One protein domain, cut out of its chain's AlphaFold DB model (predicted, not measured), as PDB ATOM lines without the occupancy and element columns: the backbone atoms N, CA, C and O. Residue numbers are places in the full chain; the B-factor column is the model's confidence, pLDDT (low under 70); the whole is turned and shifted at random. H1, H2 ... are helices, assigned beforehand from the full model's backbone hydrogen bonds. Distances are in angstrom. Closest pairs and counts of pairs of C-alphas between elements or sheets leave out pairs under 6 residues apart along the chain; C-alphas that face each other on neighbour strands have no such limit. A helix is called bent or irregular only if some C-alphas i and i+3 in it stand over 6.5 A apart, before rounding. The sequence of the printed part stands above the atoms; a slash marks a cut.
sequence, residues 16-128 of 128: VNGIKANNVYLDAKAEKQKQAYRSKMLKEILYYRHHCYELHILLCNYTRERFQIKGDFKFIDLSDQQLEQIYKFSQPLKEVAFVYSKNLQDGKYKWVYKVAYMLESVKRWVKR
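What this domain is: This is residues 16 to 128 of the 128 residues of an uncharacterized protein of Mannheimia ovis (UniProt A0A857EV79). The long helix H1 reaches out of a small body as an arm: residues 16 to 33, of which 21 to 33 belong to H1, stick out, while the later part of H1 meets H2 and the first arm of the bent helix H3 in the body. H2 folds back from the end of H1, and H4 folds back beside the second arm of H3 at the edge of the body away from the H1 arm. The printed part has 113 residues, with four named helices, H1, H2, H3 and H4 in that order, and no named strand; the class is all helix. The whole is loose, with a radius of gyration of the C-alphas of 18.3 A, and elongated, spanning 66 by 34 by 27 A.

Where its parts are: H1, residues 21 to 51, begins with C-alpha 21 at (138.203, 123.777, 122.399) and measures 45.0 A from first to last C-alpha. It is neither bent nor irregular, but only just: C-alphas 45 and 48 are 6.0 A apart. H2, residues 53 to 67, measures 21.0 A. H3, residues 80 to 100, was assigned as one helix by its hydrogen bonds but is bent, with C-alphas 89 and 92 6.8 A apart. Its arms are H3a, residues 80 to 89, and H3b, residues 92 to 100, with C-alpha 92 at (101.930, 143.260, 111.125). H4, residues 107 to 126, measures 29.4 A and ends with C-alpha 126 at (101.633, 158.341, 122.518).

How they stand to each other: H3, taken whole, is the hub, touching three other helices; its arms stand at a steep tilt of 48 degrees. H1 touches H3a with residues 38 to 45 alone, at a steep tilt of 42 degrees, the same way; the closest C-alphas, of Met 41 and Tyr 87, are 6.1 A apart. H1 touches H2 with residues 45 to 49 alone, at a steep tilt of 55 degrees, opposite ways; the closest C-alphas, of Arg 49 and His 56, are 5.2 A apart. H2 and H3a only just touch, with 3 pairs of C-alphas within 8 A, the closest those of Leu 59 and Ile 86 at 6.9 A. H3b and H4 form a helical hairpin and only just touch, also with 3 pairs, the closest those of Tyr 100 and Tyr 109 at 7.0 A; the shallow tilt is 10 degrees, opposite ways. H2 and H4 are near each other, with 8 pairs of C-alphas within 10 A, while H1 and H4 are apart. Every O i to N i+4 pair is within hydrogen-bond range in H2 and H3a, against 24 of 27 in H1, 4 of 5 in H3b and 14 of 16 in H4.

The domain as a whole: The C-alphas of Asn 17 and Lys 108, the two farthest apart, are 66.3 A apart. The printed part has no cut, and the link from H2 to H3, 12 residues, is long. Confidence is under 70 in residues 16 to 28 and 95 to 128.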
ATOM      1  N   VAL A  16     144.256 123.841 123.028       52.62
ATOM      2  CA  VAL A  16     145.285 124.208 122.048       52.62
ATOM      3  C   VAL A  16     145.524 125.709 122.222       52.62
ATOM      4  O   VAL A  16     144.582 126.496 122.151       52.62
ATOM      5  N   ASN A  17     146.763 126.115 122.517       52.25
ATOM      6  CA  ASN A  17     147.165 127.513 122.762       52.25
ATOM      7  C   ASN A  17     146.366 128.254 123.860       52.25
ATOM      8  O   ASN A  17     146.041 129.428 123.708       52.25
ATOM      9  N   GLY A  18     146.031 127.581 124.968       56.44
ATOM     10  CA  GLY A  18     145.312 128.198 126.097       56.44
ATOM     11  C   GLY A  18     143.825 128.468 125.837       56.44
ATOM     12  O   GLY A  18     143.145 129.058 126.677       56.44
ATOM     13  N   ILE A  19     143.301 128.022 124.692       54.25
ATOM     14  CA  ILE A  19     141.888 128.132 124.351       54.25
ATOM     15  C   ILE A  19     141.242 126.757 124.521       54.25
ATOM     16  O   ILE A  19     141.595 125.793 123.836       54.25
ATOM     17  N   LYS A  20     140.268 126.670 125.434       56.56
ATOM     18  CA  LYS A  20     139.461 125.460 125.622       56.56
ATOM     19  C   LYS A  20     138.623 125.220 124.369       56.56
ATOM     20  O   LYS A  20     137.766 126.041 124.038       56.56
ATOM     21  N   ALA A  21     138.839 124.095 123.687       54.44
ATOM     22  CA  ALA A  21     138.203 123.777 122.399       54.44
ATOM     23  C   ALA A  21     136.658 123.810 122.452       54.44
ATOM     24  O   ALA A  21     136.002 124.170 121.472       54.44
ATOM     25  N   ASN A  22     136.077 123.529 123.622       51.31
ATOM     26  CA  ASN A  22     134.635 123.629 123.865       51.31
ATOM     27  C   ASN A  22     134.088 125.060 123.729       51.31
ATOM     28  O   ASN A  22     132.962 125.230 123.266       51.31
ATOM     29  N   ASN A  23     134.869 126.087 124.073       54.41
ATOM     30  CA  ASN A  23     134.425 127.481 123.979       54.41
ATOM     31  C   ASN A  23     134.392 127.945 122.514       54.41
ATOM     32  O   ASN A  23     133.406 128.527 122.074       54.41
ATOM     33  N   VAL A  24     135.397 127.560 121.720       56.25
ATOM     34  CA  VAL A  24     135.479 127.890 120.282       56.25
ATOM     35  C   VAL A  24     134.306 127.301 119.494       56.25
ATOM     36  O   VAL A  24     133.742 127.955 118.618       56.25
ATOM     37  N   TYR A  25     133.902 126.068 119.812       55.34
ATOM     38  CA  TYR A  25     132.760 125.418 119.162       55.34
ATOM     39  C   TYR A  25     131.414 126.058 119.527       55.34
ATOM     40  O   TYR A  25     130.527 126.152 118.670       55.34
ATOM     41  N   LEU A  26     131.247 126.500 120.777       58.91
ATOM     42  CA  LEU A  26     130.044 127.205 121.224       58.91
ATOM     43  C   LEU A  26     129.930 128.576 120.551       58.91
ATOM     44  O   LEU A  26     128.866 128.891 120.011       58.91
ATOM     45  N   ASP A  27     131.032 129.320 120.481       61.47
ATOM     46  CA  ASP A  27     131.090 130.629 119.828       61.47
ATOM     47  C   ASP A  27     130.819 130.518 118.321       61.47
ATOM     48  O   ASP A  27     129.998 131.254 117.772       61.47
ATOM     49  N   ALA A  28     131.398 129.520 117.644       68.75
ATOM     50  CA  ALA A  28     131.147 129.277 116.223       68.75
ATOM     51  C   ALA A  28     129.690 128.866 115.933       68.75
ATOM     52  O   ALA A  28     129.124 129.231 114.897       68.75
ATOM     53  N   LYS A  29     129.058 128.098 116.831       72.69
ATOM     54  CA  LYS A  29     127.644 127.717 116.707       72.69
ATOM     55  C   LYS A  29     126.725 128.919 116.927       72.69
ATOM     56  O   LYS A  29     125.775 129.088 116.160       72.69
ATOM     57  N   ALA A  30     127.011 129.746 117.929       72.00
ATOM     58  CA  ALA A  30     126.268 130.970 118.209       72.00
ATOM     59  C   ALA A  30     126.375 131.972 117.047       72.00
ATOM     60  O   ALA A  30     125.358 132.497 116.591       72.00
ATOM     61  N   GLU A  31     127.573 132.157 116.485       73.25
ATOM     62  CA  GLU A  31     127.788 133.068 115.358       73.25
ATOM     63  C   GLU A  31     127.075 132.577 114.086       73.25
ATOM     64  O   GLU A  31     126.394 133.351 113.410       73.25
ATOM     65  N   LYS A  32     127.099 131.263 113.808       79.31
ATOM     66  CA  LYS A  32     126.306 130.673 112.712       79.31
ATOM     67  C   LYS A  32     124.805 130.895 112.892       79.31
ATOM     68  O   LYS A  32     124.112 131.197 111.920       79.31
ATOM     69  N   GLN A  33     124.286 130.745 114.111       82.75
ATOM     70  CA  GLN A  33     122.868 130.987 114.398       82.75
ATOM     71  C   GLN A  33     122.497 132.458 114.196       82.75
ATOM     72  O   GLN A  33     121.482 132.753 113.561       82.75
ATOM     73  N   LYS A  34     123.343 133.377 114.663       83.00
ATOM     74  CA  LYS A  34     123.168 134.819 114.477       83.00
ATOM     75  C   LYS A  34     123.175 135.202 112.996       83.00
ATOM     76  O   LYS A  34     122.273 135.899 112.531       83.00
ATOM     77  N   GLN A  35     124.120 134.670 112.226       85.12
ATOM     78  CA  GLN A  35     124.213 134.927 110.791       85.12
ATOM     79  C   GLN A  35     123.025 134.343 110.011       85.12
ATOM     80  O   GLN A  35     122.502 134.990 109.097       85.12
ATOM     81  N   ALA A  36     122.537 133.158 110.392       88.25
ATOM     82  CA  ALA A  36     121.327 132.571 109.821       88.25
ATOM     83  C   ALA A  36     120.081 133.418 110.129       88.25
ATOM     84  O   ALA A  36     119.258 133.658 109.242       88.25
ATOM     85  N   TYR A  37     119.962 133.924 111.359       89.62
ATOM     86  CA  TYR A  37     118.863 134.797 111.762       89.62
ATOM     87  C   TYR A  37     118.870 136.122 110.990       89.62
ATOM     88  O   TYR A  37     117.854 136.499 110.402       89.62
ATOM     89  N   ARG A  38     120.035 136.778 110.889       92.38
ATOM     90  CA  ARG A  38     120.222 137.977 110.058       92.38
ATOM     91  C   ARG A  38     119.818 137.715 108.607       92.38
ATOM     92  O   ARG A  38     119.053 138.486 108.030       92.38
ATOM     93  N   SER A  39     120.283 136.604 108.036       91.19
ATOM     94  CA  SER A  39     119.976 136.219 106.653       91.19
ATOM     95  C   SER A  39     118.478 136.004 106.432       91.19
ATOM     96  O   SER A  39     117.939 136.436 105.414       91.19
ATOM     97  N   LYS A  40     117.783 135.395 107.401       92.69
ATOM     98  CA  LYS A  40     116.325 135.230 107.369       92.69
ATOM     99  C   LYS A  40     115.607 136.581 107.352       92.69
ATOM    100  O   LYS A  40     114.765 136.796 106.483       92.69
ATOM    101  N   MET A  41     115.965 137.498 108.256       93.44
ATOM    102  CA  MET A  41     115.360 138.837 108.303       93.44
ATOM    103  C   MET A  41     115.574 139.598 106.995       93.44
ATOM    104  O   MET A  41     114.628 140.149 106.434       93.44
ATOM    105  N   LEU A  42     116.807 139.589 106.480       93.94
ATOM    106  CA  LEU A  42     117.148 140.273 105.238       93.94
ATOM    107  C   LEU A  42     116.347 139.714 104.058       93.94
ATOM    108  O   LEU A  42     115.800 140.479 103.266       93.94
ATOM    109  N   LYS A  43     116.240 138.383 103.963       92.44
ATOM    110  CA  LYS A  43     115.476 137.711 102.908       92.44
ATOM    111  C   LYS A  43     114.003 138.110 102.943       92.44
ATOM    112  O   LYS A  43     113.444 138.395 101.890       92.44
ATOM    113  N   GLU A  44     113.386 138.166 104.120       89.00
ATOM    114  CA  GLU A  44     111.985 138.588 104.247       89.00
ATOM    115  C   GLU A  44     111.783 140.072 103.916       89.00
ATOM    116  O   GLU A  44     110.851 140.410 103.192       89.00
ATOM    117  N   ILE A  45     112.674 140.962 104.359       90.44
ATOM    118  CA  ILE A  45     112.595 142.394 104.023       90.44
ATOM    119  C   ILE A  45     112.757 142.613 102.510       90.44
ATOM    120  O   ILE A  45     112.019 143.389 101.900       90.44
ATOM    121  N   LEU A  46     113.711 141.915 101.888       91.12
ATOM    122  CA  LEU A  46     113.985 142.034 100.457       91.12
ATOM    123  C   LEU A  46     112.936 141.334  99.588       91.12
ATOM    124  O   LEU A  46     112.739 141.749  98.448       91.12
ATOM    125  N   TYR A  47     112.216 140.339 100.115       88.44
ATOM    126  CA  TYR A  47     111.101 139.690  99.423       88.44
ATOM    127  C   TYR A  47     110.063 140.718  98.946       88.44
ATOM    128  O   TYR A  47     109.606 140.675  97.802       88.44
ATOM    129  N   TYR A  48     109.748 141.719  99.772       84.12
ATOM    130  CA  TYR A  48     108.759 142.739  99.416       84.12
ATOM    131  C   TYR A  48     109.162 143.589  98.214       84.12
ATOM    132  O   TYR A  48     108.284 144.049  97.493       84.12
ATOM    133  N   ARG A  49     110.460 143.734  97.922       86.12
ATOM    134  CA  ARG A  49     110.924 144.473  96.737       86.12
ATOM    135  C   ARG A  49     110.294 143.949  95.445       86.12
ATOM    136  O   ARG A  49     110.023 144.739  94.547       86.12
ATOM    137  N   HIS A  50     110.067 142.640  95.369       81.44
ATOM    138  CA  HIS A  50     109.546 141.971  94.177       81.44
ATOM    139  C   HIS A  50     108.073 141.571  94.301       81.44
ATOM    140  O   HIS A  50     107.400 141.427  93.287       81.44
ATOM    141  N   HIS A  51     107.565 141.401  95.525       78.31
ATOM    142  CA  HIS A  51     106.230 140.839  95.759       78.31
ATOM    143  C   HIS A  51     105.217 141.824  96.360       78.31
ATOM    144  O   HIS A  51     104.024 141.533  96.362       78.31
ATOM    145  N   CYS A  52     105.660 142.974  96.880       78.88
ATOM    146  CA  CYS A  52     104.791 144.045  97.373       78.88
ATOM    147  C   CYS A  52     105.570 145.370  97.409       78.88
ATOM    148  O   CYS A  52     106.153 145.752  98.430       78.88
ATOM    149  N   TYR A  53     105.614 146.053  96.265       80.56
ATOM    150  CA  TYR A  53     106.468 147.223  96.072       80.56
ATOM    151  C   TYR A  53     106.092 148.392  96.998       80.56
ATOM    152  O   TYR A  53     106.963 149.106  97.493       80.56
ATOM    153  N   GLU A  54     104.810 148.547  97.324       76.88
ATOM    154  CA  GLU A  54     104.309 149.543  98.272       76.88
ATOM    155  C   GLU A  54     104.858 149.313  99.682       76.88
ATOM    156  O   GLU A  54     105.285 150.259 100.349       76.88
ATOM    157  N   LEU A  55     104.900 148.052 100.127       82.06
ATOM    158  CA  LEU A  55     105.510 147.696 101.404       82.06
ATOM    159  C   LEU A  55     107.017 147.929 101.369       82.06
ATOM    160  O   LEU A  55     107.559 148.489 102.318       82.06
ATOM    161  N   HIS A  56     107.687 147.614 100.262       88.12
ATOM    162  CA  HIS A  56     109.100 147.946 100.104       88.12
ATOM    163  C   HIS A  56     109.370 149.455 100.249       88.12
ATOM    164  O   HIS A  56     110.237 149.836 101.036       88.12
ATOM    165  N   ILE A  57     108.600 150.318  99.571       85.69
ATOM    166  CA  ILE A  57     108.720 151.780  99.709       85.69
ATOM    167  C   ILE A  57     108.504 152.209 101.162       85.69
ATOM    168  O   ILE A  57     109.263 153.028 101.682       85.69
ATOM    169  N   LEU A  58     107.497 151.651 101.837       84.81
ATOM    170  CA  LEU A  58     107.222 151.983 103.230       84.81
ATOM    171  C   LEU A  58     108.389 151.615 104.146       84.81
ATOM    172  O   LEU A  58     108.786 152.423 104.980       84.81
ATOM    173  N   LEU A  59     108.945 150.412 103.987       90.75
ATOM    174  CA  LEU A  59     110.110 149.985 104.756       90.75
ATOM    175  C   LEU A  59     111.300 150.901 104.474       90.75
ATOM    176  O   LEU A  59     112.014 151.254 105.410       90.75
ATOM    177  N   CYS A  60     111.484 151.347 103.228       90.75
ATOM    178  CA  CYS A  60     112.518 152.317 102.881       90.75
ATOM    179  C   CYS A  60     112.322 153.664 103.589       90.75
ATOM    180  O   CYS A  60     113.263 154.174 104.195       90.75
ATOM    181  N   ASN A  61     111.106 154.215 103.570       87.94
ATOM    182  CA  ASN A  61     110.791 155.483 104.234       87.94
ATOM    183  C   ASN A  61     110.940 155.373 105.752       87.94
ATOM    184  O   ASN A  61     111.644 156.177 106.358       87.94
ATOM    185  N   TYR A  62     110.378 154.316 106.346       89.38
ATOM    186  CA  TYR A  62     110.526 154.030 107.769       89.38
ATOM    187  C   TYR A  62     112.001 153.937 108.172       89.38
ATOM    188  O   TYR A  62     112.400 154.517 109.176       89.38
ATOM    189  N   THR A  63     112.823 153.244 107.381       92.56
ATOM    190  CA  THR A  63     114.256 153.079 107.660       92.56
ATOM    191  C   THR A  63     114.987 154.421 107.636       92.56
ATOM    192  O   THR A  63     115.746 154.719 108.559       92.56
ATOM    193  N   ARG A  64     114.723 155.259 106.623       91.38
ATOM    194  CA  ARG A  64     115.313 156.601 106.522       91.38
ATOM    195  C   ARG A  64     114.918 157.485 107.699       91.38
ATOM    196  O   ARG A  64     115.794 158.068 108.328       91.38
ATOM    197  N   GLU A  65     113.629 157.549 108.021       89.62
ATOM    198  CA  GLU A  65     113.116 158.368 109.125       89.62
ATOM    199  C   GLU A  65     113.639 157.884 110.481       89.62
ATOM    200  O   GLU A  65     114.086 158.677 111.309       89.62
ATOM    201  N   ARG A  66     113.616 156.567 110.714       90.56
ATOM    202  CA  ARG A  66     113.979 155.971 112.002       90.56
ATOM    203  C   ARG A  66     115.460 156.125 112.321       90.56
ATOM    204  O   ARG A  66     115.791 156.348 113.483       90.56
ATOM    205  N   PHE A  67     116.325 155.985 111.319       93.38
ATOM    206  CA  PHE A  67     117.780 155.998 111.499       93.38
ATOM    207  C   PHE A  67     118.454 157.253 110.940       93.38
ATOM    208  O   PHE A  67     119.679 157.308 110.902       93.38
ATOM    209  N   GLN A  68     117.670 158.254 110.528       92.44
ATOM    210  CA  GLN A  68     118.147 159.553 110.036       92.44
ATOM    211  C   GLN A  68     119.175 159.429 108.896       92.44
ATOM    212  O   GLN A  68     120.132 160.200 108.808       92.44
ATOM    213  N   ILE A  69     118.985 158.443 108.016       91.12
ATOM    214  CA  ILE A  69     119.912 158.163 106.915       91.12
ATOM    215  C   ILE A  69     119.754 159.236 105.836       91.12
ATOM    216  O   ILE A  69     118.666 159.421 105.287       91.12
ATOM    217  N   LYS A  70     120.854 159.919 105.505       90.38
ATOM    218  CA  LYS A  70     120.920 160.882 104.401       90.38
ATOM    219  C   LYS A  70     121.413 160.168 103.141       90.38
ATOM    220  O   LYS A  70     122.534 159.676 103.123       90.38
ATOM    221  N   GLY A  71     120.585 160.138 102.098       87.88
ATOM    222  CA  GLY A  71     120.922 159.542 100.803       87.88
ATOM    223  C   GLY A  71     120.472 158.088 100.636       87.88
ATOM    224  O   GLY A  71     119.501 157.631 101.255       87.88
ATOM    225  N   ASP A  72     121.158 157.387  99.738       89.75
ATOM    226  CA  ASP A  72     120.866 155.996  99.412       89.75
ATOM    227  C   ASP A  72     121.441 155.040 100.453       89.75
ATOM    228  O   ASP A  72     122.479 155.284 101.063       89.75
ATOM    229  N   PHE A  73     120.749 153.921 100.646       94.06
ATOM    230  CA  PHE A  73     121.183 152.857 101.537       94.06
ATOM    231  C   PHE A  73     120.737 151.505 100.991       94.06
ATOM    232  O   PHE A  73     119.787 151.414 100.206       94.06
ATOM    233  N   LYS A  74     121.390 150.439 101.447       94.00
ATOM    234  CA  LYS A  74     120.933 149.067 101.222       94.00
ATOM    235  C   LYS A  74     120.645 148.426 102.568       94.00
ATOM    236  O   LYS A  74     121.395 148.597 103.521       94.00
ATOM    237  N   PHE A  75     119.583 147.624 102.643       93.75
ATOM    238  CA  PHE A  75     119.253 146.889 103.871       93.75
ATOM    239  C   PHE A  75     120.404 145.990 104.352       93.75
ATOM    240  O   PHE A  75     120.541 145.767 105.549       93.75
ATOM    241  N   ILE A  76     121.251 145.503 103.436       93.06
ATOM    242  CA  ILE A  76     122.402 144.655 103.773       93.06
ATOM    243  C   ILE A  76     123.469 145.382 104.600       93.06
ATOM    244  O   ILE A  76     124.174 144.725 105.364       93.06
ATOM    245  N   ASP A  77     123.521 146.713 104.507       93.38
ATOM    246  CA  ASP A  77     124.502 147.557 105.197       93.38
ATOM    247  C   ASP A  77     124.050 147.923 106.623       93.38
ATOM    248  O   ASP A  77     124.811 148.495 107.401       93.38
ATOM    249  N   LEU A  78     122.807 147.596 106.998       93.75
ATOM    250  CA  LEU A  78     122.253 147.916 108.312       93.75
ATOM    251  C   LEU A  78     122.754 146.949 109.389       93.75
ATOM    252  O   LEU A  78     122.867 145.745 109.159       93.75
ATOM    253  N   SER A  79     122.975 147.442 110.605       94.62
ATOM    254  CA  SER A  79     123.292 146.587 111.759       94.62
ATOM    255  C   SER A  79     122.161 145.596 112.076       94.62
ATOM    256  O   SER A  79     121.009 145.792 111.681       94.62
ATOM    257  N   ASP A  80     122.468 144.528 112.819       92.31
ATOM    258  CA  ASP A  80     121.467 143.523 113.219       92.31
ATOM    259  C   ASP A  80     120.290 144.145 113.976       92.31
ATOM    260  O   ASP A  80     119.136 143.836 113.692       92.31
ATOM    261  N   GLN A  81     120.576 145.087 114.878       93.31
ATOM    262  CA  GLN A  81     119.554 145.794 115.653       93.31
ATOM    263  C   GLN A  81     118.636 146.640 114.763       93.31
ATOM    264  O   GLN A  81     117.428 146.714 114.998       93.31
ATOM    265  N   GLN A  82     119.189 147.284 113.732       94.62
ATOM    266  CA  GLN A  82     118.403 148.058 112.771       94.62
ATOM    267  C   GLN A  82     117.522 147.143 111.917       94.62
ATOM    268  O   GLN A  82     116.330 147.416 111.764       94.62
ATOM    269  N   LEU A  83     118.076 146.033 111.415       95.12
ATOM    270  CA  LEU A  83     117.311 145.035 110.666       95.12
ATOM    271  C   LEU A  83     116.185 144.429 111.496       95.12
ATOM    272  O   LEU A  83     115.075 144.300 110.991       95.12
ATOM    273  N   GLU A  84     116.429 144.118 112.767       94.00
ATOM    274  CA  GLU A  84     115.406 143.568 113.652       94.00
ATOM    275  C   GLU A  84     114.254 144.560 113.877       94.00
ATOM    276  O   GLU A  84     113.084 144.173 113.848       94.00
ATOM    277  N   GLN A  85     114.547 145.856 114.035       91.62
ATOM    278  CA  GLN A  85     113.509 146.890 114.145       91.62
ATOM    279  C   GLN A  85     112.660 147.001 112.875       91.62
ATOM    280  O   GLN A  85     111.442 147.174 112.965       91.62
ATOM    281  N   ILE A  86     113.280 146.904 111.698       93.00
ATOM    282  CA  ILE A  86     112.571 146.914 110.411       93.00
ATOM    283  C   ILE A  86     111.737 145.646 110.253       93.00
ATOM    284  O   ILE A  86     110.568 145.726 109.889       93.00
ATOM    285  N   TYR A  87     112.309 144.491 110.583       91.75
ATOM    286  CA  TYR A  87     111.640 143.201 110.509       91.75
ATOM    287  C   TYR A  87     110.409 143.143 111.421       91.75
ATOM    288  O   TYR A  87     109.336 142.732 110.987       91.75
ATOM    289  N   LYS A  88     110.518 143.616 112.670       89.81
ATOM    290  CA  LYS A  88     109.377 143.708 113.598       89.81
ATOM    291  C   LYS A  88     108.292 144.643 113.073       89.81
ATOM    292  O   LYS A  88     107.115 144.316 113.170       89.81
ATOM    293  N   PHE A  89     108.683 145.773 112.489       86.69
ATOM    294  CA  PHE A  89     107.745 146.701 111.861       86.69
ATOM    295  C   PHE A  89     107.051 146.090 110.632       86.69
ATOM    296  O   PHE A  89     105.872 146.352 110.407       86.69
ATOM    297  N   SER A  90     107.738 145.234 109.867       87.75
ATOM    298  CA  SER A  90     107.156 144.581 108.692       87.75
ATOM    299  C   SER A  90     106.187 143.444 109.033       87.75
ATOM    300  O   SER A  90     105.330 143.142 108.210       87.75
ATOM    301  N   GLN A  91     106.286 142.814 110.212       86.25
ATOM    302  CA  GLN A  91     105.434 141.672 110.589       86.25
ATOM    303  C   GLN A  91     103.923 141.959 110.524       86.25
ATOM    304  O   GLN A  91     103.244 141.256 109.778       86.25
ATOM    305  N   PRO A  92     103.368 142.983 111.208       79.06
ATOM    306  CA  PRO A  92     101.930 143.260 111.125       79.06
ATOM    307  C   PRO A  92     101.505 143.693 109.713       79.06
ATOM    308  O   PRO A  92     100.375 143.469 109.290       79.06
ATOM    309  N   LEU A  93     102.425 144.289 108.951       75.88
ATOM    310  CA  LEU A  93     102.171 144.716 107.579       75.88
ATOM    311  C   LEU A  93     102.189 143.548 106.591       75.88
ATOM    312  O   LEU A  93     101.580 143.662 105.536       75.88
ATOM    313  N   LYS A  94     102.854 142.434 106.914       70.56
ATOM    314  CA  LYS A  94     102.900 141.222 106.086       70.56
ATOM    315  C   LYS A  94     101.509 140.627 105.909       70.56
ATOM    316  O   LYS A  94     101.145 140.285 104.792       70.56
ATOM    317  N   GLU A  95     100.740 140.537 106.990       64.62
ATOM    318  CA  GLU A  95      99.379 139.990 106.972       64.62
ATOM    319  C   GLU A  95      98.453 140.865 106.124       64.62
ATOM    320  O   GLU A  95      97.749 140.369 105.247       64.62
ATOM    321  N   VAL A  96      98.550 142.185 106.293       64.38
ATOM    322  CA  VAL A  96      97.815 143.174 105.495       64.38
ATOM    323  C   VAL A  96      98.247 143.110 104.022       64.38
ATOM    324  O   VAL A  96      97.417 142.955 103.131       64.38
ATOM    325  N   ALA A  97      99.547 143.163 103.738       61.81
ATOM    326  CA  ALA A  97     100.083 143.138 102.382       61.81
ATOM    327  C   ALA A  97      99.745 141.840 101.641       61.81
ATOM    328  O   ALA A  97      99.464 141.889 100.452       61.81
ATOM    329  N   PHE A  98      99.730 140.687 102.314       58.12
ATOM    330  CA  PHE A  98      99.404 139.413 101.673       58.12
ATOM    331  C   PHE A  98      97.912 139.316 101.335       58.12
ATOM    332  O   PHE A  98      97.573 138.965 100.204       58.12
ATOM    333  N   VAL A  99      97.036 139.723 102.264       55.47
ATOM    334  CA  VAL A  99      95.577 139.785 102.052       55.47
ATOM    335  C   VAL A  99      95.221 140.756 100.923       55.47
ATOM    336  O   VAL A  99      94.342 140.465 100.114       55.47
ATOM    337  N   TYR A 100      95.928 141.883 100.825       53.00
ATOM    338  CA  TYR A 100      95.631 142.923  99.842       53.00
ATOM    339  C   TYR A 100      96.512 142.889  98.589       53.00
ATOM    340  O   TYR A 100      96.241 143.654  97.676       53.00
ATOM    341  N   SER A 101      97.515 142.009  98.478       51.06
ATOM    342  CA  SER A 101      98.448 141.956  97.330       51.06
ATOM    343  C   SER A 101      97.748 141.801  95.977       51.06
ATOM    344  O   SER A 101      98.187 142.384  94.990       51.06
ATOM    345  N   LYS A 102      96.618 141.084  95.933       51.97
ATOM    346  CA  LYS A 102      95.784 140.948  94.728       51.97
ATOM    347  C   LYS A 102      94.934 142.183  94.411       51.97
ATOM    348  O   LYS A 102      94.546 142.356  93.264       51.97
ATOM    349  N   ASN A 103      94.690 143.047  95.396       50.50
ATOM    350  CA  ASN A 103      93.806 144.211  95.295       50.50
ATOM    351  C   ASN A 103      94.551 145.543  95.523       50.50
ATOM    352  O   ASN A 103      93.933 146.597  95.591       50.50
ATOM    353  N   LEU A 104      95.880 145.529  95.662       50.41
ATOM    354  CA  LEU A 104      96.692 146.706  96.004       50.41
ATOM    355  C   LEU A 104      96.799 147.715  94.848       50.41
ATOM    356  O   LEU A 104      97.112 148.881  95.082       50.41
ATOM    357  N   GLN A 105      96.457 147.293  93.626       51.19
ATOM    358  CA  GLN A 105      96.242 148.197  92.492       51.19
ATOM    359  C   GLN A 105      94.961 149.035  92.633       51.19
ATOM    360  O   GLN A 105      94.848 150.086  92.003       51.19
ATOM    361  N   ASP A 106      94.015 148.613  93.474       49.81
ATOM    362  CA  ASP A 106      92.754 149.312  93.672       49.81
ATOM    363  C   ASP A 106      92.927 150.463  94.678       49.81
ATOM    364  O   ASP A 106      93.392 150.283  95.813       49.81
ATOM    365  N   GLY A 107      92.521 151.676  94.286       52.44
ATOM    366  CA  GLY A 107      92.773 152.916  95.039       52.44
ATOM    367  C   GLY A 107      92.257 152.903  96.485       52.44
ATOM    368  O   GLY A 107      92.799 153.594  97.351       52.44
ATOM    369  N   LYS A 108      91.260 152.060  96.772       53.19
ATOM    370  CA  LYS A 108      90.666 151.864  98.100       53.19
ATOM    371  C   LYS A 108      91.640 151.237  99.107       53.19
ATOM    372  O   LYS A 108      91.663 151.638 100.269       53.19
ATOM    373  N   TYR A 109      92.482 150.297  98.677       52.72
ATOM    374  CA  TYR A 109      93.381 149.560  99.577       52.72
ATOM    375  C   TYR A 109      94.694 150.305  99.852       52.72
ATOM    376  O   TYR A 109      95.285 150.150 100.922       52.72
ATOM    377  N   LYS A 110      95.078 151.232  98.965       56.41
ATOM    378  CA  LYS A 110      96.147 152.217  99.206       56.41
ATOM    379  C   LYS A 110      95.871 153.078 100.448       56.41
ATOM    380  O   LYS A 110      96.801 153.472 101.153       56.41
ATOM    381  N   TRP A 111      94.597 153.359 100.738       60.06
ATOM    382  CA  TRP A 111      94.182 154.131 101.912       60.06
ATOM    383  C   TRP A 111      94.289 153.325 103.209       60.06
ATOM    384  O   TRP A 111      94.844 153.823 104.182       60.06
ATOM    385  N   VAL A 112      93.869 152.054 103.201       62.22
ATOM    386  CA  VAL A 112      94.024 151.135 104.348       62.22
ATOM    387  C   VAL A 112      95.491 151.035 104.763       62.22
ATOM    388  O   VAL A 112      95.818 151.103 105.945       62.22
ATOM    389  N   TYR A 113      96.386 150.965 103.780       61.59
ATOM    390  CA  TYR A 113      97.820 150.905 104.022       61.59
ATOM    391  C   TYR A 113      98.382 152.207 104.626       61.59
ATOM    392  O   TYR A 113      99.154 152.170 105.586       61.59
ATOM    393  N   LYS A 114      97.942 153.372 104.127       63.12
ATOM    394  CA  LYS A 114      98.259 154.675 104.741       63.12
ATOM    395  C   LYS A 114      97.751 154.770 106.179       63.12
ATOM    396  O   LYS A 114      98.464 155.291 107.031       63.12
ATOM    397  N   VAL A 115      96.553 154.262 106.457       66.88
ATOM    398  CA  VAL A 115      95.967 154.271 107.802       66.88
ATOM    399  C   VAL A 115      96.734 153.349 108.744       66.88
ATOM    400  O   VAL A 115      97.047 153.769 109.849       66.88
ATOM    401  N   ALA A 116      97.119 152.146 108.311       66.38
ATOM    402  CA  ALA A 116      97.957 151.254 109.113       66.38
ATOM    403  C   ALA A 116      99.311 151.903 109.461       66.38
ATOM    404  O   ALA A 116      99.728 151.877 110.619       66.38
ATOM    405  N   TYR A 117      99.952 152.566 108.488       63.91
ATOM    406  CA  TYR A 117     101.166 153.353 108.728       63.91
ATOM    407  C   TYR A 117     100.935 154.494 109.725       63.91
ATOM    408  O   TYR A 117     101.707 154.670 110.668       63.91
ATOM    409  N   MET A 118      99.851 155.251 109.543       67.75
ATOM    410  CA  MET A 118      99.503 156.377 110.405       67.75
ATOM    411  C   MET A 118      99.214 155.914 111.837       67.75
ATOM    412  O   MET A 118      99.743 156.492 112.780       67.75
ATOM    413  N   LEU A 119      98.457 154.833 112.021       65.81
ATOM    414  CA  LEU A 119      98.150 154.264 113.333       65.81
ATOM    415  C   LEU A 119      99.412 153.790 114.062       65.81
ATOM    416  O   LEU A 119      99.564 154.060 115.254       65.81
ATOM    417  N   GLU A 120     100.347 153.146 113.360       64.12
ATOM    418  CA  GLU A 120     101.648 152.785 113.935       64.12
ATOM    419  C   GLU A 120     102.486 154.023 114.298       64.12
ATOM    420  O   GLU A 120     103.119 154.062 115.356       64.12
ATOM    421  N   SER A 121     102.452 155.076 113.474       60.12
ATOM    422  CA  SER A 121     103.141 156.336 113.775       60.12
ATOM    423  C   SER A 121     102.550 157.062 114.998       60.12
ATOM    424  O   SER A 121     103.302 157.527 115.856       60.12
ATOM    425  N   VAL A 122     101.220 157.073 115.146       62.66
ATOM    426  CA  VAL A 122     100.505 157.692 116.275       62.66
ATOM    427  C   VAL A 122     100.735 156.911 117.566       62.66
ATOM    428  O   VAL A 122     101.053 157.510 118.592       62.66
ATOM    429  N   LYS A 123     100.683 155.571 117.525       59.62
ATOM    430  CA  LYS A 123     101.026 154.728 118.684       59.62
ATOM    431  C   LYS A 123     102.427 155.013 119.225       59.62
ATOM    432  O   LYS A 123     102.630 154.942 120.434       59.62
ATOM    433  N   ARG A 124     103.396 155.336 118.360       54.09
ATOM    434  CA  ARG A 124     104.747 155.730 118.797       54.09
ATOM    435  C   ARG A 124     104.795 157.110 119.434       54.09
ATOM    436  O   ARG A 124     105.624 157.314 120.311       54.09
ATOM    437  N   TRP A 125     103.947 158.032 118.992       48.91
ATOM    438  CA  TRP A 125     103.867 159.379 119.553       48.91
ATOM    439  C   TRP A 125     103.278 159.368 120.965       48.91
ATOM    440  O   TRP A 125     103.789 160.046 121.840       48.91
ATOM    441  N   VAL A 126     102.277 158.519 121.202       55.75
ATOM    442  CA  VAL A 126     101.633 158.341 122.518       55.75
ATOM    443  C   VAL A 126     102.513 157.562 123.516       55.75
ATOM    444  O   VAL A 126     102.273 157.609 124.715       55.75
ATOM    445  N   LYS A 127     103.532 156.833 123.039       47.56
ATOM    446  CA  LYS A 127     104.478 156.064 123.875       47.56
ATOM    447  C   LYS A 127     105.795 156.793 124.194       47.56
ATOM    448  O   LYS A 127     106.669 156.169 124.797       47.56
ATOM    449  N   ARG A 128     105.971 158.040 123.751       45.69
ATOM    450  CA  ARG A 128     107.075 158.917 124.180       45.69
ATOM    451  C   ARG A 128     106.627 159.775 125.348       45.69
ATOM    452  O   ARG A 128     107.510 160.064 126.178       45.69
TER     453      ARG A 128